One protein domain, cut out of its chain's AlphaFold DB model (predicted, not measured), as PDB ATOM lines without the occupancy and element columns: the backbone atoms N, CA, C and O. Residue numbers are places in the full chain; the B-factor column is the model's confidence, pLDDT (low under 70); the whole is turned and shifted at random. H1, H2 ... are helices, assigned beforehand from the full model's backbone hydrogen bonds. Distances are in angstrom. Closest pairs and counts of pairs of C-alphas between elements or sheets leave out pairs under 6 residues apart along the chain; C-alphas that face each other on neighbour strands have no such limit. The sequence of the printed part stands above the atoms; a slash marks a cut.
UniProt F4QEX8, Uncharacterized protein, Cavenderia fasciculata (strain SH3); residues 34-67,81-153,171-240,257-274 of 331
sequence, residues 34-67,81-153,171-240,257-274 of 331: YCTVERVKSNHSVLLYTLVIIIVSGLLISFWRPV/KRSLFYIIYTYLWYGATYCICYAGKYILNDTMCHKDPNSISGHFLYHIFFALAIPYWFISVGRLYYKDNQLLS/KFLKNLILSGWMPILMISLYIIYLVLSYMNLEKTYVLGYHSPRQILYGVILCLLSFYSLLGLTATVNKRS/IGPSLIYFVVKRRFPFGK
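Overview. This is residues 34 to 67, 81 to 153, 171 to 240 and 257 to 274 of the 331 residues of an uncharacterized protein of Cavenderia fasciculata (strain SH3) (UniProt F4QEX8). An elongated up-and-down bundle of five helices, with H3 in its middle and H5, H1, H2 and H6 in turn round it, open between H5 and H6, which are apart. The short H7 packs on the outside of H2, and the short H4 sits at the end of the bundle where H5 begins. The 195 printed residues have seven named helices, H1 to H7, and no named strand; the class is all helix. The whole is compact, with a radius of gyration of the C-alphas of 18.5 A, and spans 59 by 34 by 30 A.

Arrangement. The hub is H3, residues 122 to 153, which touches five helices and has a kink of 29 degrees near residue 135. H6, residues 212 to 235, touches it the same way at a shallow tilt of 17 degrees, closest at the C-alphas of Leu 125 and Gly 218, 4.7 A apart. H2, residues 82 to 107, forms a helical hairpin with H3, at 20 degrees, closest at the C-alphas of Ser 83 and Val 141, 5.3 A. H5, residues 181 to 202, touches H3 with its closest C-alphas, His 127 and Ser 197, 6.0 A apart. H1, residues 45 to 63, touches H3 with residues 54 to 61 alone, closest at the C-alphas of Ile 61 and Phe 138, 6.8 A. H1 also touches H5, opposite ways at 27 degrees, closest at the C-alphas of Thr 50 and Tyr 193, 6.0 A. H7, residues 257 to 265, touches H2, closest at the C-alphas of Cys 99 and Gly 258, 5.0 A. H4, residues 171 to 178, only just touches H3, with 3 pairs of C-alphas within 8 A, closest Gly 142 and Leu 176 at 7.0 A, and touches H5 only at the corner. Every O i to N i+4 pair is within hydrogen-bond range in H1, H2, H4, H5, H6 and H7, and 27 of 28 in H3.

Along the chain. H3 is 45.5 A long, from C-alpha 122 at (89.212, 159.866, 128.849) to C-alpha 153 at (117.661, 144.414, 160.834). H2 measures 37.2 A, H6 34.2 A, H5 31.1 A and H1 26.2 A, with C-alpha 45 at (104.850, 162.710, 120.512).

Size, cuts and confidence. The farthest C-alphas, Asp 116 and Ser 153, are 60.6 A apart. Three cuts leave gaps of 16.6 A from C-alpha 67 to 81, 16.8 A from 153 to 171 and 26.6 A from 240 to 257. The link from H2 to H3 is long. Mean pLDDT of the printed part is 75.2; 62 residues are under 70, among them 34 to 67.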
ATOM      1  N   TYR A  34      90.614 166.892 122.554       48.03
ATOM      2  CA  TYR A  34      90.920 165.611 121.835       48.03
ATOM      3  C   TYR A  34      89.725 164.786 121.289       48.03
ATOM      4  O   TYR A  34      89.125 163.961 121.996       48.03
ATOM      5  N   CYS A  35      89.514 164.871 119.968       50.22
ATOM      6  CA  CYS A  35      88.566 164.056 119.191       50.22
ATOM      7  C   CYS A  35      89.179 162.959 118.310       50.22
ATOM      8  O   CYS A  35      90.365 162.939 117.997       50.22
ATOM      9  N   THR A  36      88.303 162.084 117.796       42.72
ATOM     10  CA  THR A  36      88.571 161.108 116.721       42.72
ATOM     11  C   THR A  36      89.243 161.716 115.485       42.72
ATOM     12  O   THR A  36      89.995 161.013 114.814       42.72
ATOM     13  N   VAL A  37      89.019 163.007 115.215       41.56
ATOM     14  CA  VAL A  37      89.659 163.774 114.132       41.56
ATOM     15  C   VAL A  37      91.179 163.899 114.327       41.56
ATOM     16  O   VAL A  37      91.926 163.827 113.352       41.56
ATOM     17  N   GLU A  38      91.672 164.012 115.566       39.25
ATOM     18  CA  GLU A  38      93.105 164.227 115.816       39.25
ATOM     19  C   GLU A  38      93.971 162.992 115.539       39.25
ATOM     20  O   GLU A  38      95.122 163.142 115.127       39.25
ATOM     21  N   ARG A  39      93.410 161.777 115.662       45.91
ATOM     22  CA  ARG A  39      94.111 160.513 115.338       45.91
ATOM     23  C   ARG A  39      94.600 160.431 113.890       45.91
ATOM     24  O   ARG A  39      95.418 159.574 113.577       45.91
ATOM     25  N   VAL A  40      94.051 161.262 113.004       42.31
ATOM     26  CA  VAL A  40      94.328 161.235 111.562       42.31
ATOM     27  C   VAL A  40      95.365 162.296 111.162       42.31
ATOM     28  O   VAL A  40      95.865 162.251 110.041       42.31
ATOM     29  N   LYS A  41      95.705 163.256 112.043       42.25
ATOM     30  CA  LYS A  41      96.534 164.421 111.669       42.25
ATOM     31  C   LYS A  41      97.623 164.867 112.653       42.25
ATOM     32  O   LYS A  41      98.493 165.613 112.207       42.25
ATOM     33  N   SER A  42      97.625 164.487 113.938       41.88
ATOM     34  CA  SER A  42      98.618 165.020 114.894       41.88
ATOM     35  C   SER A  42      99.764 164.052 115.221       41.88
ATOM     36  O   SER A  42      99.570 162.863 115.468       41.88
ATOM     37  N   ASN A  43     100.994 164.580 115.261       48.44
ATOM     38  CA  ASN A  43     102.156 163.857 115.779       48.44
ATOM     39  C   ASN A  43     101.988 163.658 117.296       48.44
ATOM     40  O   ASN A  43     102.248 164.568 118.082       48.44
ATOM     41  N   HIS A  44     101.578 162.457 117.714       54.78
ATOM     42  CA  HIS A  44     101.286 162.083 119.109       54.78
ATOM     43  C   HIS A  44     102.519 161.997 120.045       54.78
ATOM     44  O   HIS A  44     102.506 161.261 121.035       54.78
ATOM     45  N   SER A  45     103.589 162.745 119.763       55.03
ATOM     46  CA  SER A  45     104.850 162.710 120.512       55.03
ATOM     47  C   SER A  45     104.661 163.026 121.996       55.03
ATOM     48  O   SER A  45     105.196 162.309 122.833       55.03
ATOM     49  N   VAL A  46     103.836 164.018 122.350       53.19
ATOM     50  CA  VAL A  46     103.615 164.421 123.753       53.19
ATOM     51  C   VAL A  46     102.919 163.326 124.571       53.19
ATOM     52  O   VAL A  46     103.339 163.035 125.690       53.19
ATOM     53  N   LEU A  47     101.902 162.660 124.011       55.44
ATOM     54  CA  LEU A  47     101.246 161.523 124.666       55.44
ATOM     55  C   LEU A  47     102.239 160.370 124.868       55.44
ATOM     56  O   LEU A  47     102.356 159.845 125.978       55.44
ATOM     57  N   LEU A  48     103.016 160.040 123.829       58.38
ATOM     58  CA  LEU A  48     104.081 159.043 123.906       58.38
ATOM     59  C   LEU A  48     105.117 159.404 124.985       58.38
ATOM     60  O   LEU A  48     105.483 158.539 125.776       58.38
ATOM     61  N   TYR A  49     105.532 160.670 125.093       59.78
ATOM     62  CA  TYR A  49     106.442 161.131 126.142       59.78
ATOM     63  C   TYR A  49     105.830 160.993 127.543       59.78
ATOM     64  O   TYR A  49     106.512 160.496 128.437       59.78
ATOM     65  N   THR A  50     104.552 161.334 127.754       49.84
ATOM     66  CA  THR A  50     103.905 161.115 129.066       49.84
ATOM     67  C   THR A  50     103.834 159.632 129.441       49.84
ATOM     68  O   THR A  50     104.149 159.278 130.579       49.84
ATOM     69  N   LEU A  51     103.537 158.745 128.482       59.00
ATOM     70  CA  LEU A  51     103.555 157.294 128.688       59.00
ATOM     71  C   LEU A  51     104.969 156.778 129.004       59.00
ATOM     72  O   LEU A  51     105.142 156.005 129.947       59.00
ATOM     73  N   VAL A  52     105.986 157.238 128.267       62.66
ATOM     74  CA  VAL A  52     107.396 156.909 128.525       62.66
ATOM     75  C   VAL A  52     107.817 157.377 129.919       62.66
ATOM     76  O   VAL A  52     108.434 156.600 130.641       62.66
ATOM     77  N   ILE A  53     107.434 158.580 130.361       61.12
ATOM     78  CA  ILE A  53     107.755 159.075 131.710       61.12
ATOM     79  C   ILE A  53     107.065 158.240 132.797       61.12
ATOM     80  O   ILE A  53     107.700 157.933 133.808       61.12
ATOM     81  N   ILE A  54     105.810 157.814 132.605       50.06
ATOM     82  CA  ILE A  54     105.120 156.899 133.535       50.06
ATOM     83  C   ILE A  54     105.863 155.559 133.629       50.06
ATOM     84  O   ILE A  54     106.118 155.078 134.736       50.06
ATOM     85  N   ILE A  55     106.258 154.977 132.490       63.47
ATOM     86  CA  ILE A  55     107.019 153.720 132.440       63.47
ATOM     87  C   ILE A  55     108.380 153.890 133.127       63.47
ATOM     88  O   ILE A  55     108.717 153.102 134.009       63.47
ATOM     89  N   VAL A  56     109.140 154.936 132.792       64.81
ATOM     90  CA  VAL A  56     110.451 155.232 133.394       64.81
ATOM     91  C   VAL A  56     110.322 155.465 134.899       64.81
ATOM     92  O   VAL A  56     111.102 154.900 135.659       64.81
ATOM     93  N   SER A  57     109.307 156.199 135.358       58.09
ATOM     94  CA  SER A  57     109.034 156.391 136.789       58.09
ATOM     95  C   SER A  57     108.717 155.062 137.484       58.09
ATOM     96  O   SER A  57     109.279 154.766 138.536       58.09
ATOM     97  N   GLY A  58     107.879 154.215 136.879       55.78
ATOM     98  CA  GLY A  58     107.563 152.881 137.396       55.78
ATOM     99  C   GLY A  58     108.784 151.954 137.463       55.78
ATOM    100  O   GLY A  58     108.973 151.247 138.458       55.78
ATOM    101  N   LEU A  59     109.653 151.988 136.449       66.81
ATOM    102  CA  LEU A  59     110.920 151.253 136.427       66.81
ATOM    103  C   LEU A  59     111.876 151.784 137.499       66.81
ATOM    104  O   LEU A  59     112.356 150.994 138.312       66.81
ATOM    105  N   LEU A  60     112.099 153.101 137.568       64.94
ATOM    106  CA  LEU A  60     112.941 153.731 138.585       64.94
ATOM    107  C   LEU A  60     112.488 153.321 139.986       64.94
ATOM    108  O   LEU A  60     113.299 152.776 140.723       64.94
ATOM    109  N   ILE A  61     111.199 153.439 140.323       59.97
ATOM    110  CA  ILE A  61     110.650 153.001 141.621       59.97
ATOM    111  C   ILE A  61     110.853 151.492 141.852       59.97
ATOM    112  O   ILE A  61     111.168 151.061 142.961       59.97
ATOM    113  N   SER A  62     110.696 150.667 140.814       59.22
ATOM    114  CA  SER A  62     110.868 149.209 140.903       59.22
ATOM    115  C   SER A  62     112.323 148.788 141.118       59.22
ATOM    116  O   SER A  62     112.586 147.761 141.753       59.22
ATOM    117  N   PHE A  63     113.287 149.544 140.591       62.00
ATOM    118  CA  PHE A  63     114.722 149.300 140.757       62.00
ATOM    119  C   PHE A  63     115.359 150.128 141.876       62.00
ATOM    120  O   PHE A  63     116.475 149.807 142.291       62.00
ATOM    121  N   TRP A  64     114.639 151.101 142.432       59.03
ATOM    122  CA  TRP A  64     115.110 151.940 143.520       59.03
ATOM    123  C   TRP A  64     115.428 151.100 144.756       59.03
ATOM    124  O   TRP A  64     114.574 150.428 145.338       59.03
ATOM    125  N   ARG A  65     116.694 151.161 145.167       56.22
ATOM    126  CA  ARG A  65     117.181 150.663 146.452       56.22
ATOM    127  C   ARG A  65     117.556 151.872 147.313       56.22
ATOM    128  O   ARG A  65     118.733 152.234 147.332       56.22
ATOM    129  N   PRO A  66     116.606 152.549 147.984       47.09
ATOM    130  CA  PRO A  66     116.954 153.674 148.839       47.09
ATOM    131  C   PRO A  66     117.810 153.201 150.021       47.09
ATOM    132  O   PRO A  66     117.311 152.588 150.960       47.09
ATOM    133  N   VAL A  67     119.100 153.539 149.951       44.41
ATOM    134  CA  VAL A  67     120.055 153.625 151.067       44.41
ATOM    135  C   VAL A  67     120.309 152.313 151.835       44.41
ATOM    136  O   VAL A  67     119.633 152.022 152.817       44.41
ATOM    137  N   LYS A  81     109.529 141.397 143.890       74.69
ATOM    138  CA  LYS A  81     109.447 142.800 144.289       74.69
ATOM    139  C   LYS A  81     107.986 143.218 144.444       74.69
ATOM    140  O   LYS A  81     107.306 143.501 143.463       74.69
ATOM    141  N   ARG A  82     107.513 143.329 145.688       78.31
ATOM    142  CA  ARG A  82     106.169 143.859 146.003       78.31
ATOM    143  C   ARG A  82     105.934 145.263 145.436       78.31
ATOM    144  O   ARG A  82     104.811 145.577 145.064       78.31
ATOM    145  N   SER A  83     106.985 146.070 145.302       79.19
ATOM    146  CA  SER A  83     106.951 147.352 144.587       79.19
ATOM    147  C   SER A  83     106.459 147.210 143.145       79.19
ATOM    148  O   SER A  83     105.486 147.851 142.758       79.19
ATOM    149  N   LEU A  84     107.094 146.315 142.387       81.81
ATOM    150  CA  LEU A  84     106.760 146.014 140.998       81.81
ATOM    151  C   LEU A  84     105.346 145.423 140.876       81.81
ATOM    152  O   LEU A  84     104.606 145.822 139.982       81.81
ATOM    153  N   PHE A  85     104.935 144.561 141.820       87.31
ATOM    154  CA  PHE A  85     103.550 144.078 141.908       87.31
ATOM    155  C   PHE A  85     102.554 145.245 142.001       87.31
ATOM    156  O   PHE A  85     101.654 145.330 141.176       87.31
ATOM    157  N   TYR A  86     102.720 146.180 142.946       87.62
ATOM    158  CA  TYR A  86     101.769 147.289 143.112       87.62
ATOM    159  C   TYR A  86     101.742 148.267 141.928       87.62
ATOM    160  O   TYR A  86     100.680 148.817 141.626       87.62
ATOM    161  N   ILE A  87     102.867 148.471 141.238       84.75
ATOM    162  CA  ILE A  87     102.937 149.336 140.048       84.75
ATOM    163  C   ILE A  87     102.207 148.683 138.871       84.75
ATOM    164  O   ILE A  87     101.305 149.299 138.304       84.75
ATOM    165  N   ILE A  88     102.514 147.419 138.559       85.62
ATOM    166  CA  ILE A  88     101.830 146.666 137.494       85.62
ATOM    167  C   ILE A  88     100.336 146.511 137.820       85.62
ATOM    168  O   ILE A  88      99.497 146.709 136.945       85.62
ATOM    169  N   TYR A  89      99.988 146.251 139.083       91.81
ATOM    170  CA  TYR A  89      98.601 146.210 139.548       91.81
ATOM    171  C   TYR A  89      97.877 147.538 139.297       91.81
ATOM    172  O   TYR A  89      96.775 147.539 138.760       91.81
ATOM    173  N   THR A  90      98.504 148.675 139.621       91.12
ATOM    174  CA  THR A  90      97.917 150.005 139.382       91.12
ATOM    175  C   THR A  90      97.737 150.292 137.888       91.12
ATOM    176  O   THR A  90      96.719 150.853 137.490       91.12
ATOM    177  N   TYR A  91      98.693 149.884 137.048       87.88
ATOM    178  CA  TYR A  91      98.600 150.034 135.594       87.88
ATOM    179  C   TYR A  91      97.454 149.198 135.000       87.88
ATOM    180  O   TYR A  91      96.638 149.707 134.233       87.88
ATOM    181  N   LEU A  92      97.328 147.933 135.407       87.81
ATOM    182  CA  LEU A  92      96.236 147.056 134.970       87.81
ATOM    183  C   LEU A  92      94.877 147.493 135.530       87.81
ATOM    184  O   LEU A  92      93.865 147.365 134.844       87.81
ATOM    185  N   TRP A  93      94.844 148.040 136.746       95.00
ATOM    186  CA  TRP A  93      93.656 148.657 137.337       95.00
ATOM    187  C   TRP A  93      93.179 149.865 136.519       95.00
ATOM    188  O   TRP A  93      91.986 149.991 136.225       95.00
ATOM    189  N   TYR A  94      94.109 150.729 136.097       91.56
ATOM    190  CA  TYR A  94      93.805 151.815 135.170       91.56
ATOM    191  C   TYR A  94      93.255 151.281 133.842       91.56
ATOM    192  O   TYR A  94      92.227 151.767 133.380       91.56
ATOM    193  N   GLY A  95      93.865 150.236 133.268       86.94
ATOM    194  CA  GLY A  95      93.366 149.585 132.051       86.94
ATOM    195  C   GLY A  95      91.901 149.141 132.172       86.94
ATOM    196  O   GLY A  95      91.069 149.525 131.352       86.94
ATOM    197  N   ALA A  96      91.543 148.429 133.243       89.50
ATOM    198  CA  ALA A  96      90.151 148.039 133.483       89.50
ATOM    199  C   ALA A  96      89.213 149.247 133.701       89.50
ATOM    200  O   ALA A  96      88.093 149.262 133.191       89.50
ATOM    201  N   THR A  97      89.679 150.297 134.387       92.69
ATOM    202  CA  THR A  97      88.930 151.559 134.548       92.69
ATOM    203  C   THR A  97      88.675 152.238 133.199       92.69
ATOM    204  O   THR A  97      87.574 152.721 132.939       92.69
ATOM    205  N   TYR A  98      89.672 152.243 132.315       88.38
ATOM    206  CA  TYR A  98      89.571 152.815 130.978       88.38
ATOM    207  C   TYR A  98      88.601 152.024 130.089       88.38
ATOM    208  O   TYR A  98      87.835 152.631 129.343       88.38
ATOM    209  N   CYS A  99      88.535 150.694 130.230       86.69
ATOM    210  CA  CYS A  99      87.497 149.880 129.589       86.69
ATOM    211  C   CYS A  99      86.081 150.307 130.002       86.69
ATOM    212  O   CYS A  99      85.213 150.461 129.145       86.69
ATOM    213  N   ILE A 100      85.857 150.529 131.303       89.31
ATOM    214  CA  ILE A 100      84.562 150.977 131.841       89.31
ATOM    215  C   ILE A 100      84.231 152.387 131.331       89.31
ATOM    216  O   ILE A 100      83.114 152.620 130.876       89.31
ATOM    217  N   CYS A 101      85.206 153.303 131.320       89.69
ATOM    218  CA  CYS A 101      85.054 154.629 130.714       89.69
ATOM    219  C   CYS A 101      84.641 154.534 129.238       89.69
ATOM    220  O   CYS A 101      83.707 155.210 128.814       89.69
ATOM    221  N   TYR A 102      85.319 153.693 128.454       86.31
ATOM    222  CA  TYR A 102      85.068 153.528 127.024       86.31
ATOM    223  C   TYR A 102      83.690 152.914 126.732       86.31
ATOM    224  O   TYR A 102      82.981 153.396 125.850       86.31
ATOM    225  N   ALA A 103      83.265 151.916 127.511       87.00
ATOM    226  CA  ALA A 103      81.902 151.390 127.445       87.00
ATOM    227  C   ALA A 103      80.865 152.463 127.834       87.00
ATOM    228  O   ALA A 103      79.875 152.641 127.127       87.00
ATOM    229  N   GLY A 104      81.127 153.236 128.894       86.56
ATOM    230  CA  GLY A 104      80.283 154.351 129.333       86.56
ATOM    231  C   GLY A 104      80.086 155.422 128.256       86.56
ATOM    232  O   GLY A 104      78.963 155.878 128.060       86.56
ATOM    233  N   LYS A 105      81.135 155.763 127.490       85.19
ATOM    234  CA  LYS A 105      81.010 156.651 126.320       85.19
ATOM    235  C   LYS A 105      79.979 156.155 125.314       85.19
ATOM    236  O   LYS A 105      79.114 156.913 124.891       85.19
ATOM    237  N   TYR A 106      80.056 154.875 124.963       82.81
ATOM    238  CA  TYR A 106      79.170 154.281 123.968       82.81
ATOM    239  C   TYR A 106      77.724 154.156 124.476       82.81
ATOM    240  O   TYR A 106      76.798 154.419 123.717       82.81
ATOM    241  N   ILE A 107      77.520 153.833 125.762       84.75
ATOM    242  CA  ILE A 107      76.187 153.841 126.404       84.75
ATOM    243  C   ILE A 107      75.553 155.238 126.330       84.75
ATOM    244  O   ILE A 107      74.360 155.364 126.077       84.75
ATOM    245  N   LEU A 108      76.356 156.291 126.497       83.75
ATOM    246  CA  LEU A 108      75.926 157.692 126.416       83.75
ATOM    247  C   LEU A 108      75.849 158.222 124.964       83.75
ATOM    248  O   LEU A 108      75.757 159.431 124.759       83.75
ATOM    249  N   ASN A 109      75.892 157.322 123.970       77.06
ATOM    250  CA  ASN A 109      75.895 157.585 122.523       77.06
ATOM    251  C   ASN A 109      76.992 158.565 122.043       77.06
ATOM    252  O   ASN A 109      76.907 159.167 120.975       77.06
ATOM    253  N   ASP A 110      78.064 158.703 122.819       71.94
ATOM    254  CA  ASP A 110      79.171 159.631 122.586       71.94
ATOM    255  C   ASP A 110      80.304 158.902 121.850       71.94
ATOM    256  O   ASP A 110      81.362 158.551 122.384       71.94
ATOM    257  N   THR A 111      80.000 158.565 120.599       63.38
ATOM    258  CA  THR A 111      80.941 157.954 119.646       63.38
ATOM    259  C   THR A 111      81.618 158.992 118.753       63.38
ATOM    260  O   THR A 111      82.688 158.734 118.197       63.38
ATOM    261  N   MET A 112      80.996 160.166 118.647       59.44
ATOM    262  CA  MET A 112      81.466 161.339 117.932       59.44
ATOM    263  C   MET A 112      81.772 162.425 118.942       59.44
ATOM    264  O   MET A 112      80.986 162.706 119.840       59.44
ATOM    265  N   CYS A 113      82.908 163.060 118.746       55.28
ATOM    266  CA  CYS A 113      83.394 164.079 119.634       55.28
ATOM    267  C   CYS A 113      83.056 165.436 118.977       55.28
ATOM    268  O   CYS A 113      83.552 165.780 117.904       55.28
ATOM    269  N   HIS A 114      82.063 166.102 119.566       53.56
ATOM    270  CA  HIS A 114      81.352 167.290 119.076       53.56
ATOM    271  C   HIS A 114      81.229 168.322 120.216       53.56
ATOM    272  O   HIS A 114      81.776 168.105 121.292       53.56
ATOM    273  N   LYS A 115      80.516 169.438 120.004       51.88
ATOM    274  CA  LYS A 115      80.319 170.473 121.038       51.88
ATOM    275  C   LYS A 115      79.314 170.098 122.137       51.88
ATOM    276  O   LYS A 115      79.491 170.541 123.267       51.88
ATOM    277  N   ASP A 116      78.354 169.212 121.844       53.47
ATOM    278  CA  ASP A 116      77.285 168.824 122.785       53.47
ATOM    279  C   ASP A 116      77.272 167.333 123.234       53.47
ATOM    280  O   ASP A 116      76.201 166.716 123.255       53.47
ATOM    281  N   PRO A 117      78.399 166.676 123.594       59.22
ATOM    282  CA  PRO A 117      78.399 165.255 123.930       59.22
ATOM    283  C   PRO A 117      78.178 165.011 125.435       59.22
ATOM    284  O   PRO A 117      78.603 165.782 126.298       59.22
ATOM    285  N   ASN A 118      77.543 163.887 125.773       59.72
ATOM    286  CA  ASN A 118      77.105 163.585 127.142       59.72
ATOM    287  C   ASN A 118      78.072 162.714 127.981       59.72
ATOM    288  O   ASN A 118      77.713 162.377 129.110       59.72
ATOM    289  N   SER A 119      79.254 162.307 127.483       74.12
ATOM    290  CA  SER A 119      80.079 161.276 128.157       74.12
ATOM    291  C   SER A 119      81.195 161.745 129.103       74.12
ATOM    292  O   SER A 119      81.042 162.684 129.864       74.12
ATOM    293  N   ILE A 120      82.298 160.998 129.148       82.12
ATOM    294  CA  ILE A 120      83.320 160.971 130.188       82.12
ATOM    295  C   ILE A 120      84.652 161.288 129.508       82.12
ATOM    296  O   ILE A 120      85.081 160.536 128.631       82.12
ATOM    297  N   SER A 121      85.343 162.368 129.878       85.19
ATOM    298  CA  SER A 121      86.634 162.670 129.248       85.19
ATOM    299  C   SER A 121      87.697 161.644 129.652       85.19
ATOM    300  O   SER A 121      88.115 161.556 130.808       85.19
ATOM    301  N   GLY A 122      88.169 160.877 128.664       82.94
ATOM    302  CA  GLY A 122      89.212 159.866 128.849       82.94
ATOM    303  C   GLY A 122      90.597 160.455 129.139       82.94
ATOM    304  O   GLY A 122      91.430 159.772 129.727       82.94
ATOM    305  N   HIS A 123      90.842 161.713 128.768       80.25
ATOM    306  CA  HIS A 123      92.135 162.376 128.962       80.25
ATOM    307  C   HIS A 123      92.261 162.937 130.374       80.25
ATOM    308  O   HIS A 123      93.267 162.691 131.033       80.25
ATOM    309  N   PHE A 124      91.206 163.585 130.883       88.38
ATOM    310  CA  PHE A 124      91.127 163.965 132.295       88.38
ATOM    311  C   PHE A 124      91.175 162.731 133.197       88.38
ATOM    312  O   PHE A 124      91.924 162.728 134.171       88.38
ATOM    313  N   LEU A 125      90.486 161.643 132.823       89.62
ATOM    314  CA  LEU A 125      90.624 160.352 133.499       89.62
ATOM    315  C   LEU A 125      92.085 159.863 133.534       89.62
ATOM    316  O   LEU A 125      92.578 159.523 134.605       89.62
ATOM    317  N   TYR A 126      92.785 159.845 132.395       87.19
ATOM    318  CA  TYR A 126      94.185 159.409 132.305       87.19
ATOM    319  C   TYR A 126      95.130 160.273 133.150       87.19
ATOM    320  O   TYR A 126      95.810 159.772 134.050       87.19
ATOM    321  N   HIS A 127      95.168 161.577 132.870       88.62
ATOM    322  CA  HIS A 127      96.170 162.474 133.432       88.62
ATOM    323  C   HIS A 127      95.981 162.691 134.935       88.62
ATOM    324  O   HIS A 127      96.972 162.701 135.669       88.62
ATOM    325  N   ILE A 128      94.737 162.786 135.422       93.31
ATOM    326  CA  ILE A 128      94.466 162.890 136.862       93.31
ATOM    327  C   ILE A 128      94.806 161.568 137.557       93.31
ATOM    328  O   ILE A 128      95.426 161.589 138.621       93.31
ATOM    329  N   PHE A 129      94.498 160.414 136.951       93.31
ATOM    330  CA  PHE A 129      94.796 159.122 137.574       93.31
ATOM    331  C   PHE A 129      96.299 158.940 137.779       93.31
ATOM    332  O   PHE A 129      96.725 158.591 138.879       93.31
ATOM    333  N   PHE A 130      97.123 159.232 136.768       87.88
ATOM    334  CA  PHE A 130      98.576 159.109 136.904       87.88
ATOM    335  C   PHE A 130      99.220 160.248 137.713       87.88
ATOM    336  O   PHE A 130     100.191 159.986 138.426       87.88
ATOM    337  N   ALA A 131      98.637 161.455 137.734       92.50
ATOM    338  CA  ALA A 131      99.043 162.515 138.665       92.50
ATOM    339  C   ALA A 131      98.839 162.110 140.136       92.50
ATOM    340  O   ALA A 131      99.650 162.455 140.989       92.50
ATOM    341  N   LEU A 132      97.802 161.324 140.440       93.75
ATOM    342  CA  LEU A 132      97.578 160.769 141.777       93.75
ATOM    343  C   LEU A 132      98.403 159.491 142.032       93.75
ATOM    344  O   LEU A 132      98.921 159.290 143.137       93.75
ATOM    345  N   ALA A 133      98.567 158.634 141.020       88.56
ATOM    346  CA  ALA A 133      99.256 157.352 141.148       88.56
ATOM    347  C   ALA A 133     100.773 157.483 141.338       88.56
ATOM    348  O   ALA A 133     101.324 156.748 142.155       88.56
ATOM    349  N   ILE A 134     101.454 158.412 140.654       83.75
ATOM    350  CA  ILE A 134     102.918 158.553 140.757       83.75
ATOM    351  C   ILE A 134     103.360 158.929 142.194       83.75
ATOM    352  O   ILE A 134     104.197 158.207 142.753       83.75
ATOM    353  N   PRO A 135     102.786 159.953 142.865       88.06
ATOM    354  CA  PRO A 135     103.086 160.246 144.270       88.06
ATOM    355  C   PRO A 135     102.703 159.099 145.211       88.06
ATOM    356  O   PRO A 135     103.445 158.786 146.146       88.06
ATOM    357  N   TYR A 136     101.573 158.431 144.955       86.38
ATOM    358  CA  TYR A 136     101.160 157.260 145.727       86.38
ATOM    359  C   TYR A 136     102.166 156.109 145.616       86.38
ATOM    360  O   TYR A 136     102.491 155.506 146.643       86.38
ATOM    361  N   TRP A 137     102.691 155.819 144.422       81.88
ATOM    362  CA  TRP A 137     103.744 154.824 144.232       81.88
ATOM    363  C   TRP A 137     105.002 155.224 144.992       81.88
ATOM    364  O   TRP A 137     105.495 154.421 145.779       81.88
ATOM    365  N   PHE A 138     105.484 156.461 144.834       80.12
ATOM    366  CA  PHE A 138     106.690 156.948 145.511       80.12
ATOM    367  C   PHE A 138     106.609 156.778 147.037       80.12
ATOM    368  O   PHE A 138     107.482 156.158 147.650       80.12
ATOM    369  N   ILE A 139     105.513 157.243 147.647       81.75
ATOM    370  CA  ILE A 139     105.293 157.164 149.096       81.75
ATOM    371  C   ILE A 139     105.078 155.710 149.546       81.75
ATOM    372  O   ILE A 139     105.715 155.251 150.496       81.75
ATOM    373  N   SER A 140     104.187 154.968 148.886       76.88
ATOM    374  CA  SER A 140     103.764 153.639 149.349       76.88
ATOM    375  C   SER A 140     104.823 152.571 149.104       76.88
ATOM    376  O   SER A 140     105.088 151.764 149.998       76.88
ATOM    377  N   VAL A 141     105.483 152.586 147.941       67.50
ATOM    378  CA  VAL A 141     106.601 151.682 147.649       67.50
ATOM    379  C   VAL A 141     107.788 151.986 148.552       67.50
ATOM    380  O   VAL A 141     108.318 151.060 149.170       67.50
ATOM    381  N   GLY A 142     108.170 153.260 148.690       68.81
ATOM    382  CA  GLY A 142     109.252 153.655 149.590       68.81
ATOM    383  C   GLY A 142     109.001 153.170 151.020       68.81
ATOM    384  O   GLY A 142     109.892 152.607 151.660       68.81
ATOM    385  N   ARG A 143     107.759 153.306 151.503       74.88
ATOM    386  CA  ARG A 143     107.361 152.900 152.857       74.88
ATOM    387  C   ARG A 143     107.346 151.384 153.040       74.88
ATOM    388  O   ARG A 143     107.720 150.906 154.111       74.88
ATOM    389  N   LEU A 144     106.937 150.622 152.022       71.06
ATOM    390  CA  LEU A 144     107.049 149.161 152.025       71.06
ATOM    391  C   LEU A 144     108.521 148.744 152.125       71.06
ATOM    392  O   LEU A 144     108.888 148.059 153.077       71.06
ATOM    393  N   TYR A 145     109.376 149.253 151.236       66.56
ATOM    394  CA  TYR A 145     110.808 148.946 151.221       66.56
ATOM    395  C   TYR A 145     111.496 149.281 152.558       66.56
ATOM    396  O   TYR A 145     112.212 148.451 153.119       66.56
ATOM    397  N   TYR A 146     111.217 150.457 153.134       70.94
ATOM    398  CA  TYR A 146     111.751 150.851 154.444       70.94
ATOM    399  C   TYR A 146     111.362 149.862 155.553       70.94
ATOM    400  O   TYR A 146     112.214 149.412 156.322       70.94
ATOM    401  N   LYS A 147     110.087 149.456 155.596       73.12
ATOM    402  CA  LYS A 147     109.591 148.455 156.551       73.12
ATOM    403  C   LYS A 147     110.149 147.050 156.303       73.12
ATOM    404  O   LYS A 147     110.123 146.237 157.219       73.12
ATOM    405  N   ASP A 148     110.534 146.692 155.076       69.44
ATOM    406  CA  ASP A 148     111.135 145.375 154.786       69.44
ATOM    407  C   ASP A 148     112.565 145.328 155.347       69.44
ATOM    408  O   ASP A 148     112.926 144.392 156.061       69.44
ATOM    409  N   ASN A 149     113.337 146.403 155.158       66.69
ATOM    410  CA  ASN A 149     114.682 146.524 155.726       66.69
ATOM    411  C   ASN A 149     114.689 146.595 157.261       66.69
ATOM    412  O   ASN A 149     115.536 145.959 157.882       66.69
ATOM    413  N   GLN A 150     113.737 147.303 157.886       71.50
ATOM    414  CA  GLN A 150     113.634 147.328 159.354       71.50
ATOM    415  C   GLN A 150     113.438 145.929 159.953       71.50
ATOM    416  O   GLN A 150     114.095 145.603 160.943       71.50
ATOM    417  N   LEU A 151     112.585 145.087 159.348       68.94
ATOM    418  CA  LEU A 151     112.391 143.714 159.821       68.94
ATOM    419  C   LEU A 151     113.685 142.901 159.723       68.94
ATOM    420  O   LEU A 151     114.083 142.296 160.714       68.94
ATOM    421  N   LEU A 152     114.372 142.966 158.577       69.12
ATOM    422  CA  LEU A 152     115.646 142.274 158.346       69.12
ATOM    423  C   LEU A 152     116.740 142.682 159.345       69.12
ATOM    424  O   LEU A 152     117.539 141.841 159.757       69.12
ATOM    425  N   SER A 153     116.775 143.953 159.760       67.56
ATOM    426  CA  SER A 153     117.661 144.414 160.834       67.56
ATOM    427  C   SER A 153     117.240 143.883 162.209       67.56
ATOM    428  O   SER A 153     118.101 143.481 162.985       67.56
ATOM    429  N   LYS A 171     111.289 160.653 159.777       74.75
ATOM    430  CA  LYS A 171     112.682 160.358 159.392       74.75
ATOM    431  C   LYS A 171     112.741 159.569 158.080       74.75
ATOM    432  O   LYS A 171     113.601 159.838 157.250       74.75
ATOM    433  N   PHE A 172     111.803 158.645 157.875       75.88
ATOM    434  CA  PHE A 172     111.596 157.956 156.608       75.88
ATOM    435  C   PHE A 172     111.272 158.954 155.495       75.88
ATOM    436  O   PHE A 172     111.997 158.966 154.513       75.88
ATOM    437  N   LEU A 173     110.272 159.830 155.657       75.31
ATOM    438  CA  LEU A 173     109.898 160.805 154.627       75.31
ATOM    439  C   LEU A 173     111.031 161.802 154.327       75.31
ATOM    440  O   LEU A 173     111.323 162.063 153.164       75.31
ATOM    441  N   LYS A 174     111.728 162.295 155.361       78.62
ATOM    442  CA  LYS A 174     112.918 163.145 155.208       78.62
ATOM    443  C   LYS A 174     113.994 162.434 154.386       78.62
ATOM    444  O   LYS A 174     114.536 163.028 153.464       78.62
ATOM    445  N   ASN A 175     114.273 161.164 154.675       72.31
ATOM    446  CA  ASN A 175     115.244 160.383 153.909       72.31
ATOM    447  C   ASN A 175     114.732 160.039 152.496       72.31
ATOM    448  O   ASN A 175     115.516 160.036 151.558       72.31
ATOM    449  N   LEU A 176     113.433 159.786 152.327       72.81
ATOM    450  CA  LEU A 176     112.803 159.482 151.041       72.81
ATOM    451  C   LEU A 176     112.889 160.666 150.072       72.81
ATOM    452  O   LEU A 176     113.026 160.447 148.878       72.81
ATOM    453  N   ILE A 177     112.802 161.898 150.583       74.06
ATOM    454  CA  ILE A 177     112.810 163.129 149.779       74.06
ATOM    455  C   ILE A 177     114.223 163.723 149.656       74.06
ATOM    456  O   ILE A 177     114.582 164.202 148.588       74.06
ATOM    457  N   LEU A 178     115.032 163.696 150.724       74.75
ATOM    458  CA  LEU A 178     116.311 164.425 150.798       74.75
ATOM    459  C   LEU A 178     117.565 163.533 150.765       74.75
ATOM    460  O   LEU A 178     118.674 164.060 150.800       74.75
ATOM    461  N   SER A 179     117.445 162.198 150.747       70.50
ATOM    462  CA  SER A 179     118.618 161.307 150.737       70.50
ATOM    463  C   SER A 179     118.969 160.831 149.325       70.50
ATOM    464  O   SER A 179     118.435 159.844 148.818       70.50
ATOM    465  N   GLY A 180     119.934 161.524 148.718       70.00
ATOM    466  CA  GLY A 180     120.543 161.164 147.437       70.00
ATOM    467  C   GLY A 180     119.869 161.792 146.214       70.00
ATOM    468  O   GLY A 180     118.928 162.569 146.319       70.00
ATOM    469  N   TRP A 181     120.378 161.442 145.031       72.62
ATOM    470  CA  TRP A 181     119.961 162.035 143.754       72.62
ATOM    471  C   TRP A 181     118.688 161.412 143.154       72.62
ATOM    472  O   TRP A 181     117.984 162.069 142.393       72.62
ATOM    473  N   MET A 182     118.358 160.164 143.512       62.53
ATOM    474  CA  MET A 182     117.172 159.461 142.995       62.53
ATOM    475  C   MET A 182     115.839 160.166 143.325       62.53
ATOM    476  O   MET A 182     115.037 160.329 142.406       62.53
ATOM    477  N   PRO A 183     115.586 160.640 144.566       73.31
ATOM    478  CA  PRO A 183     114.415 161.466 144.873       73.31
ATOM    479  C   PRO A 183     114.321 162.726 144.014       73.31
ATOM    480  O   PRO A 183     113.242 163.051 143.531       73.31
ATOM    481  N   ILE A 184     115.451 163.403 143.788       77.62
ATOM    482  CA  ILE A 184     115.519 164.627 142.984       77.62
ATOM    483  C   ILE A 184     115.124 164.311 141.539       77.62
ATOM    484  O   ILE A 184     114.197 164.928 141.025       77.62
ATOM    485  N   LEU A 185     115.730 163.286 140.922       72.88
ATOM    486  CA  LEU A 185     115.363 162.840 139.573       72.88
ATOM    487  C   LEU A 185     113.876 162.468 139.478       72.88
ATOM    488  O   LEU A 185     113.206 162.842 138.520       72.88
ATOM    489  N   MET A 186     113.346 161.754 140.470       73.81
ATOM    490  CA  MET A 186     111.934 161.381 140.512       73.81
ATOM    491  C   MET A 186     110.994 162.587 140.615       73.81
ATOM    492  O   MET A 186     109.973 162.619 139.931       73.81
ATOM    493  N   ILE A 187     111.335 163.581 141.437       82.62
ATOM    494  CA  ILE A 187     110.580 164.832 141.560       82.62
ATOM    495  C   ILE A 187     110.650 165.614 140.242       82.62
ATOM    496  O   ILE A 187     109.612 166.048 139.751       82.62
ATOM    497  N   SER A 188     111.826 165.726 139.619       79.94
ATOM    498  CA  SER A 188     111.989 166.373 138.310       79.94
ATOM    499  C   SER A 188     111.169 165.685 137.214       79.94
ATOM    500  O   SER A 188     110.444 166.361 136.491       79.94
ATOM    501  N   LEU A 189     111.206 164.350 137.120       73.62
ATOM    502  CA  LEU A 189     110.387 163.589 136.167       73.62
ATOM    503  C   LEU A 189     108.885 163.765 136.420       73.62
ATOM    504  O   LEU A 189     108.118 163.876 135.467       73.62
ATOM    505  N   TYR A 190     108.461 163.833 137.685       84.62
ATOM    506  CA  TYR A 190     107.068 164.098 138.037       84.62
ATOM    507  C   TYR A 190     106.637 165.531 137.679       84.62
ATOM    508  O   TYR A 190     105.550 165.713 137.139       84.62
ATOM    509  N   ILE A 191     107.493 166.537 137.887       85.50
ATOM    510  CA  ILE A 191     107.242 167.920 137.446       85.50
ATOM    511  C   ILE A 191     107.122 167.981 135.918       85.50
ATOM    512  O   ILE A 191     106.163 168.558 135.413       85.50
ATOM    513  N   ILE A 192     108.024 167.330 135.175       79.00
ATOM    514  CA  ILE A 192     107.942 167.245 133.705       79.00
ATOM    515  C   ILE A 192     106.641 166.549 133.281       79.00
ATOM    516  O   ILE A 192     105.939 167.052 132.408       79.00
ATOM    517  N   TYR A 193     106.268 165.436 133.925       83.19
ATOM    518  CA  TYR A 193     104.983 164.773 133.685       83.19
ATOM    519  C   TYR A 193     103.794 165.711 133.927       83.19
ATOM    520  O   TYR A 193     102.873 165.721 133.112       83.19
ATOM    521  N   LEU A 194     103.798 166.500 135.007       88.69
ATOM    522  CA  LEU A 194     102.730 167.456 135.301       88.69
ATOM    523  C   LEU A 194     102.664 168.577 134.264       88.69
ATOM    524  O   LEU A 194     101.566 168.903 133.834       88.69
ATOM    525  N   VAL A 195     103.800 169.121 133.816       84.12
ATOM    526  CA  VAL A 195     103.839 170.143 132.756       84.12
ATOM    527  C   VAL A 195     103.313 169.577 131.438       84.12
ATOM    528  O   VAL A 195     102.429 170.176 130.837       84.12
ATOM    529  N   LEU A 196     103.768 168.395 131.010       77.00
ATOM    530  CA  LEU A 196     103.274 167.763 129.780       77.00
ATOM    531  C   LEU A 196     101.802 167.332 129.889       77.00
ATOM    532  O   LEU A 196     101.073 167.389 128.904       77.00
ATOM    533  N   SER A 197     101.348 166.930 131.079       82.81
ATOM    534  CA  SER A 197      99.939 166.616 131.344       82.81
ATOM    535  C   SER A 197      99.074 167.865 131.366       82.81
ATOM    536  O   SER A 197      97.975 167.823 130.834       82.81
ATOM    537  N   TYR A 198      99.560 168.973 131.934       85.44
ATOM    538  CA  TYR A 198      98.905 170.273 131.840       85.44
ATOM    539  C   TYR A 198      98.812 170.688 130.376       85.44
ATOM    540  O   TYR A 198      97.708 170.880 129.903       85.44
ATOM    541  N   MET A 199      99.920 170.692 129.627       80.38
ATOM    542  CA  MET A 199      99.903 171.017 128.199       80.38
ATOM    543  C   MET A 199      98.957 170.101 127.419       80.38
ATOM    544  O   MET A 199      98.285 170.579 126.519       80.38
ATOM    545  N   ASN A 200      98.858 168.809 127.748       76.00
ATOM    546  CA  ASN A 200      97.880 167.923 127.121       76.00
ATOM    547  C   ASN A 200      96.439 168.189 127.575       76.00
ATOM    548  O   ASN A 200      95.565 168.027 126.745       76.00
ATOM    549  N   LEU A 201      96.162 168.547 128.837       80.25
ATOM    550  CA  LEU A 201      94.806 168.755 129.388       80.25
ATOM    551  C   LEU A 201      94.238 170.150 129.144       80.25
ATOM    552  O   LEU A 201      93.039 170.274 128.913       80.25
ATOM    553  N   GLU A 202      95.100 171.164 129.158       76.75
ATOM    554  CA  GLU A 202      94.915 172.421 128.443       76.75
ATOM    555  C   GLU A 202      94.527 172.034 127.023       76.75
ATOM    556  O   GLU A 202      93.352 172.125 126.697       76.75
ATOM    557  N   LYS A 203      95.405 171.358 126.269       68.62
ATOM    558  CA  LYS A 203      95.036 170.733 124.990       68.62
ATOM    559  C   LYS A 203      93.957 169.620 125.058       68.62
ATOM    560  O   LYS A 203      93.806 168.904 124.078       68.62
ATOM    561  N   THR A 204      93.199 169.448 126.156       65.88
ATOM    562  CA  THR A 204      92.013 168.569 126.267       65.88
ATOM    563  C   THR A 204      90.723 169.266 126.764       65.88
ATOM    564  O   THR A 204      89.778 168.572 127.111       65.88
ATOM    565  N   TYR A 205      90.620 170.591 126.861       68.19
ATOM    566  CA  TYR A 205      89.359 171.254 127.300       68.19
ATOM    567  C   TYR A 205      88.842 172.288 126.284       68.19
ATOM    568  O   TYR A 205      87.697 172.730 126.249       68.19
ATOM    569  N   VAL A 206      89.738 172.732 125.433       64.50
ATOM    570  CA  VAL A 206      89.922 174.154 125.293       64.50
ATOM    571  C   VAL A 206      89.704 174.493 123.785       64.50
ATOM    572  O   VAL A 206      89.127 175.535 123.495       64.50
ATOM    573  N   LEU A 207      89.898 173.556 122.819       65.31
ATOM    574  CA  LEU A 207      89.284 173.587 121.449       65.31
ATOM    575  C   LEU A 207      87.817 173.092 121.463       65.31
ATOM    576  O   LEU A 207      87.207 172.941 120.405       65.31
ATOM    577  N   GLY A 208      87.227 172.859 122.642       61.72
ATOM    578  CA  GLY A 208      85.800 172.548 122.781       61.72
ATOM    579  C   GLY A 208      85.403 171.186 122.212       61.72
ATOM    580  O   GLY A 208      84.338 171.057 121.606       61.72
ATOM    581  N   TYR A 209      86.274 170.193 122.382       67.81
ATOM    582  CA  TYR A 209      86.041 168.801 121.998       67.81
ATOM    583  C   TYR A 209      85.504 167.961 123.219       67.81
ATOM    584  O   TYR A 209      85.003 166.850 123.030       67.81
ATOM    585  N   HIS A 210      85.522 168.513 124.449       72.12
ATOM    586  CA  HIS A 210      84.854 168.086 125.692       72.12
ATOM    587  C   HIS A 210      84.238 169.297 126.418       72.12
ATOM    588  O   HIS A 210      84.889 170.305 126.683       72.12
ATOM    589  N   SER A 211      82.996 169.162 126.870       76.88
ATOM    590  CA  SER A 211      82.344 170.106 127.781       76.88
ATOM    591  C   SER A 211      82.869 169.988 129.230       76.88
ATOM    592  O   SER A 211      83.321 168.911 129.644       76.88
ATOM    593  N   PRO A 212      82.709 171.031 130.078       81.50
ATOM    594  CA  PRO A 212      83.008 170.959 131.515       81.50
ATOM    595  C   PRO A 212      82.325 169.786 132.234       81.50
ATOM    596  O   PRO A 212      82.863 169.228 133.190       81.50
ATOM    597  N   ARG A 213      81.154 169.359 131.741       80.44
ATOM    598  CA  ARG A 213      80.423 168.185 132.230       80.44
ATOM    599  C   ARG A 213      81.174 166.880 131.952       80.44
ATOM    600  O   ARG A 213      81.313 166.062 132.857       80.44
ATOM    601  N   GLN A 214      81.701 166.701 130.738       81.50
ATOM    602  CA  GLN A 214      82.487 165.511 130.391       81.50
ATOM    603  C   GLN A 214      83.810 165.458 131.160       81.50
ATOM    604  O   GLN A 214      84.245 164.382 131.584       81.50
ATOM    605  N   ILE A 215      84.427 166.620 131.388       85.00
ATOM    606  CA  ILE A 215      85.600 166.774 132.255       85.00
ATOM    607  C   ILE A 215      85.260 166.328 133.677       85.00
ATOM    608  O   ILE A 215      85.914 165.427 134.201       85.00
ATOM    609  N   LEU A 216      84.193 166.875 134.268       83.56
ATOM    610  CA  LEU A 216      83.733 166.521 135.611       83.56
ATOM    611  C   LEU A 216      83.451 165.017 135.748       83.56
ATOM    612  O   LEU A 216      83.861 164.409 136.733       83.56
ATOM    613  N   TYR A 217      82.823 164.384 134.754       86.38
ATOM    614  CA  TYR A 217      82.599 162.937 134.763       86.38
ATOM    615  C   TYR A 217      83.908 162.131 134.672       86.38
ATOM    616  O   TYR A 217      84.056 161.131 135.377       86.38
ATOM    617  N   GLY A 218      84.884 162.578 133.872       88.06
ATOM    618  CA  GLY A 218      86.229 161.984 133.820       88.06
ATOM    619  C   GLY A 218      86.974 162.092 135.153       88.06
ATOM    620  O   GLY A 218      87.540 161.107 135.632       88.06
ATOM    621  N   VAL A 219      86.903 163.263 135.795       89.94
ATOM    622  CA  VAL A 219      87.460 163.535 137.129       89.94
ATOM    623  C   VAL A 219      86.794 162.645 138.184       89.94
ATOM    624  O   VAL A 219      87.490 161.966 138.934       89.94
ATOM    625  N   ILE A 220      85.460 162.585 138.235       87.75
ATOM    626  CA  ILE A 220      84.722 161.767 139.210       87.75
ATOM    627  C   ILE A 220      85.062 160.281 139.042       87.75
ATOM    628  O   ILE A 220      85.399 159.622 140.028       87.75
ATOM    629  N   LEU A 221      85.051 159.751 137.812       91.06
ATOM    630  CA  LEU A 221      85.410 158.352 137.557       91.06
ATOM    631  C   LEU A 221      86.864 158.056 137.956       91.06
ATOM    632  O   LEU A 221      87.138 157.013 138.555       91.06
ATOM    633  N   CYS A 222      87.784 158.986 137.686       94.62
ATOM    634  CA  CYS A 222      89.170 158.898 138.136       94.62
ATOM    635  C   CYS A 222      89.261 158.795 139.660       94.62
ATOM    636  O   CYS A 222      89.907 157.885 140.180       94.62
ATOM    637  N   LEU A 223      88.615 159.711 140.380       93.56
ATOM    638  CA  LEU A 223      88.671 159.778 141.838       93.56
ATOM    639  C   LEU A 223      88.043 158.541 142.486       93.56
ATOM    640  O   LEU A 223      88.633 157.989 143.410       93.56
ATOM    641  N   LEU A 224      86.906 158.058 141.976       92.94
ATOM    642  CA  LEU A 224      86.264 156.826 142.445       92.94
ATOM    643  C   LEU A 224      87.139 155.591 142.194       92.94
ATOM    644  O   LEU A 224      87.313 154.766 143.094       92.94
ATOM    645  N   SER A 225      87.734 155.477 141.002       94.88
ATOM    646  CA  SER A 225      88.654 154.383 140.672       94.88
ATOM    647  C   SER A 225      89.908 154.416 141.548       94.88
ATOM    648  O   SER A 225      90.286 153.400 142.134       94.88
ATOM    649  N   PHE A 226      90.527 155.588 141.701       94.88
ATOM    650  CA  PHE A 226      91.742 155.750 142.491       94.88
ATOM    651  C   PHE A 226      91.486 155.551 143.992       94.88
ATOM    652  O   PHE A 226      92.251 154.866 144.666       94.88
ATOM    653  N   TYR A 227      90.371 156.064 144.521       93.88
ATOM    654  CA  TYR A 227      89.944 155.804 145.897       93.88
ATOM    655  C   TYR A 227      89.706 154.310 146.150       93.88
ATOM    656  O   TYR A 227      90.153 153.782 147.168       93.88
ATOM    657  N   SER A 228      89.064 153.611 145.208       93.44
ATOM    658  CA  SER A 228      88.837 152.163 145.296       93.44
ATOM    659  C   SER A 228      90.152 151.379 145.294       93.44
ATOM    660  O   SER A 228      90.342 150.501 146.138       93.44
ATOM    661  N   LEU A 229      91.099 151.751 144.425       93.75
ATOM    662  CA  LEU A 229      92.461 151.215 144.421       93.75
ATOM    663  C   LEU A 229      93.142 151.407 145.785       93.75
ATOM    664  O   LEU A 229      93.639 150.436 146.353       93.75
ATOM    665  N   LEU A 230      93.132 152.631 146.332       91.56
ATOM    666  CA  LEU A 230      93.709 152.934 147.647       91.56
ATOM    667  C   LEU A 230      93.040 152.134 148.774       91.56
ATOM    668  O   LEU A 230      93.728 151.657 149.674       91.56
ATOM    669  N   GLY A 231      91.715 151.984 148.740       89.25
ATOM    670  CA  GLY A 231      90.962 151.200 149.716       89.25
ATOM    671  C   GLY A 231      91.378 149.730 149.711       89.25
ATOM    672  O   GLY A 231      91.687 149.174 150.764       89.25
ATOM    673  N   LEU A 232      91.461 149.124 148.525       90.38
ATOM    674  CA  LEU A 232      91.854 147.725 148.345       90.38
ATOM    675  C   LEU A 232      93.320 147.470 148.716       90.38
ATOM    676  O   LEU A 232      93.615 146.504 149.418       90.38
ATOM    677  N   THR A 233      94.257 148.331 148.310       88.81
ATOM    678  CA  THR A 233      95.666 148.161 148.703       88.81
ATOM    679  C   THR A 233      95.884 148.442 150.192       88.81
ATOM    680  O   THR A 233      96.745 147.813 150.811       88.81
ATOM    681  N   ALA A 234      95.089 149.325 150.808       84.88
ATOM    682  CA  ALA A 234      95.146 149.596 152.242       84.88
ATOM    683  C   ALA A 234      94.589 148.446 153.099       84.88
ATOM    684  O   ALA A 234      95.215 148.103 154.105       84.88
ATOM    685  N   THR A 235      93.470 147.817 152.715       81.62
ATOM    686  CA  THR A 235      92.936 146.634 153.424       81.62
ATOM    687  C   THR A 235      93.878 145.435 153.307       81.62
ATOM    688  O   THR A 235      94.083 144.704 154.278       81.62
ATOM    689  N   VAL A 236      94.543 145.294 152.159       81.19
ATOM    690  CA  VAL A 236      95.545 144.254 151.873       81.19
ATOM    691  C   VAL A 236      96.935 144.554 152.459       81.19
ATOM    692  O   VAL A 236      97.814 143.700 152.437       81.19
ATOM    693  N   ASN A 237      97.161 145.709 153.088       63.41
ATOM    694  CA  ASN A 237      98.491 146.141 153.556       63.41
ATOM    695  C   ASN A 237      99.115 145.257 154.672       63.41
ATOM    696  O   ASN A 237     100.248 145.478 155.106       63.41
ATOM    697  N   LYS A 238      98.414 144.214 155.141       65.50
ATOM    698  CA  LYS A 238      99.054 143.093 155.843       65.50
ATOM    699  C   LYS A 238      99.858 142.269 154.832       65.50
ATOM    700  O   LYS A 238      99.298 141.705 153.904       65.50
ATOM    701  N   ARG A 239     101.166 142.123 155.082       66.06
ATOM    702  CA  ARG A 239     102.197 141.419 154.274       66.06
ATOM    703  C   ARG A 239     101.955 139.925 153.948       66.06
ATOM    704  O   ARG A 239     102.899 139.230 153.576       66.06
ATOM    705  N   SER A 240     100.731 139.430 154.095       79.19
ATOM    706  CA  SER A 240     100.299 138.070 153.793       79.19
ATOM    707  C   SER A 240     100.066 137.838 152.304       79.19
ATOM    708  O   SER A 240      99.440 138.658 151.633       79.19
ATOM    709  N   ILE A 257      84.818 141.923 133.666       87.56
ATOM    710  CA  ILE A 257      83.716 142.885 133.509       87.56
ATOM    711  C   ILE A 257      84.005 143.936 132.427       87.56
ATOM    712  O   ILE A 257      83.177 144.131 131.543       87.56
ATOM    713  N   GLY A 258      85.160 144.611 132.459       87.31
ATOM    714  CA  GLY A 258      85.477 145.696 131.519       87.31
ATOM    715  C   GLY A 258      85.475 145.245 130.047       87.31
ATOM    716  O   GLY A 258      84.721 145.797 129.242       87.31
ATOM    717  N   PRO A 259      86.271 144.226 129.677       81.31
ATOM    718  CA  PRO A 259      86.231 143.587 128.361       81.31
ATOM    719  C   PRO A 259      84.862 143.024 127.958       81.31
ATOM    720  O   PRO A 259      84.467 143.203 126.806       81.31
ATOM    721  N   SER A 260      84.105 142.403 128.871       84.44
ATOM    722  CA  SER A 260      82.741 141.941 128.576       84.44
ATOM    723  C   SER A 260      81.798 143.104 128.254       84.44
ATOM    724  O   SER A 260      81.080 143.037 127.257       84.44
ATOM    725  N   LEU A 261      81.838 144.198 129.023       85.94
ATOM    726  CA  LEU A 261      81.066 145.411 128.731       85.94
ATOM    727  C   LEU A 261      81.415 145.968 127.344       85.94
ATOM    728  O   LEU A 261      80.510 146.253 126.567       85.94
ATOM    729  N   ILE A 262      82.700 146.049 126.981       84.25
ATOM    730  CA  ILE A 262      83.121 146.467 125.631       84.25
ATOM    731  C   ILE A 262      82.571 145.524 124.552       84.25
ATOM    732  O   ILE A 262      82.104 145.988 123.512       84.25
ATOM    733  N   TYR A 263      82.617 144.210 124.782       84.50
ATOM    734  CA  TYR A 263      82.124 143.216 123.829       84.50
ATOM    735  C   TYR A 263      80.622 143.379 123.555       84.50
ATOM    736  O   TYR A 263      80.229 143.447 122.389       84.50
ATOM    737  N   PHE A 264      79.806 143.481 124.612       87.19
ATOM    738  CA  PHE A 264      78.349 143.606 124.507       87.19
ATOM    739  C   PHE A 264      77.898 144.985 124.010       87.19
ATOM    740  O   PHE A 264      76.996 145.067 123.182       87.19
ATOM    741  N   VAL A 265      78.527 146.063 124.483       85.44
ATOM    742  CA  VAL A 265      78.119 147.441 124.175       85.44
ATOM    743  C   VAL A 265      78.717 147.923 122.848       85.44
ATOM    744  O   VAL A 265      77.998 148.402 121.979       85.44
ATOM    745  N   VAL A 266      80.033 147.781 122.657       77.56
ATOM    746  CA  VAL A 266      80.803 148.496 121.615       77.56
ATOM    747  C   VAL A 266      81.054 147.637 120.363       77.56
ATOM    748  O   VAL A 266      81.959 147.904 119.568       77.56
ATOM    749  N   LYS A 267      80.270 146.564 120.179       79.44
ATOM    750  CA  LYS A 267      80.333 145.652 119.018       79.44
ATOM    751  C   LYS A 267      81.773 145.213 118.679       79.44
ATOM    752  O   LYS A 267      82.203 145.262 117.528       79.44
ATOM    753  N   ARG A 268      82.508 144.757 119.704       69.38
ATOM    754  CA  ARG A 268      83.871 144.171 119.639       69.38
ATOM    755  C   ARG A 268      85.055 145.112 119.334       69.38
ATOM    756  O   ARG A 268      86.167 144.611 119.167       69.38
ATOM    757  N   ARG A 269      84.902 146.443 119.299       76.62
ATOM    758  CA  ARG A 269      86.072 147.347 119.185       76.62
ATOM    759  C   ARG A 269      86.736 147.566 120.549       76.62
ATOM    760  O   ARG A 269      86.216 148.304 121.376       76.62
ATOM    761  N   PHE A 270      87.893 146.942 120.778       75.12
ATOM    762  CA  PHE A 270      88.704 147.201 121.974       75.12
ATOM    763  C   PHE A 270      89.419 148.563 121.897       75.12
ATOM    764  O   PHE A 270      89.892 148.940 120.825       75.12
ATOM    765  N   PRO A 271      89.552 149.292 123.021       75.44
ATOM    766  CA  PRO A 271      90.182 150.612 123.052       75.44
ATOM    767  C   PRO A 271      91.720 150.574 123.146       75.44
ATOM    768  O   PRO A 271      92.336 151.623 123.314       75.44
ATOM    769  N   PHE A 272      92.338 149.392 123.051       76.38
ATOM    770  CA  PHE A 272      93.782 149.179 123.193       76.38
ATOM    771  C   PHE A 272      94.416 148.674 121.897       76.38
ATOM    772  O   PHE A 272      93.838 147.835 121.202       76.38
ATOM    773  N   GLY A 273      95.628 149.145 121.601       75.00
ATOM    774  CA  GLY A 273      96.462 148.596 120.540       75.00
ATOM    775  C   GLY A 273      97.110 147.257 120.914       75.00
ATOM    776  O   GLY A 273      97.009 146.754 122.038       75.00
ATOM    777  N   LYS A 274      97.798 146.654 119.936       76.38
ATOM    778  CA  LYS A 274      98.476 145.356 120.107       76.38
ATOM    779  C   LYS A 274      99.565 145.414 121.186       76.38
ATOM    780  O   LYS A 274      99.732 144.447 121.929       76.38
TER     781      LYS A 274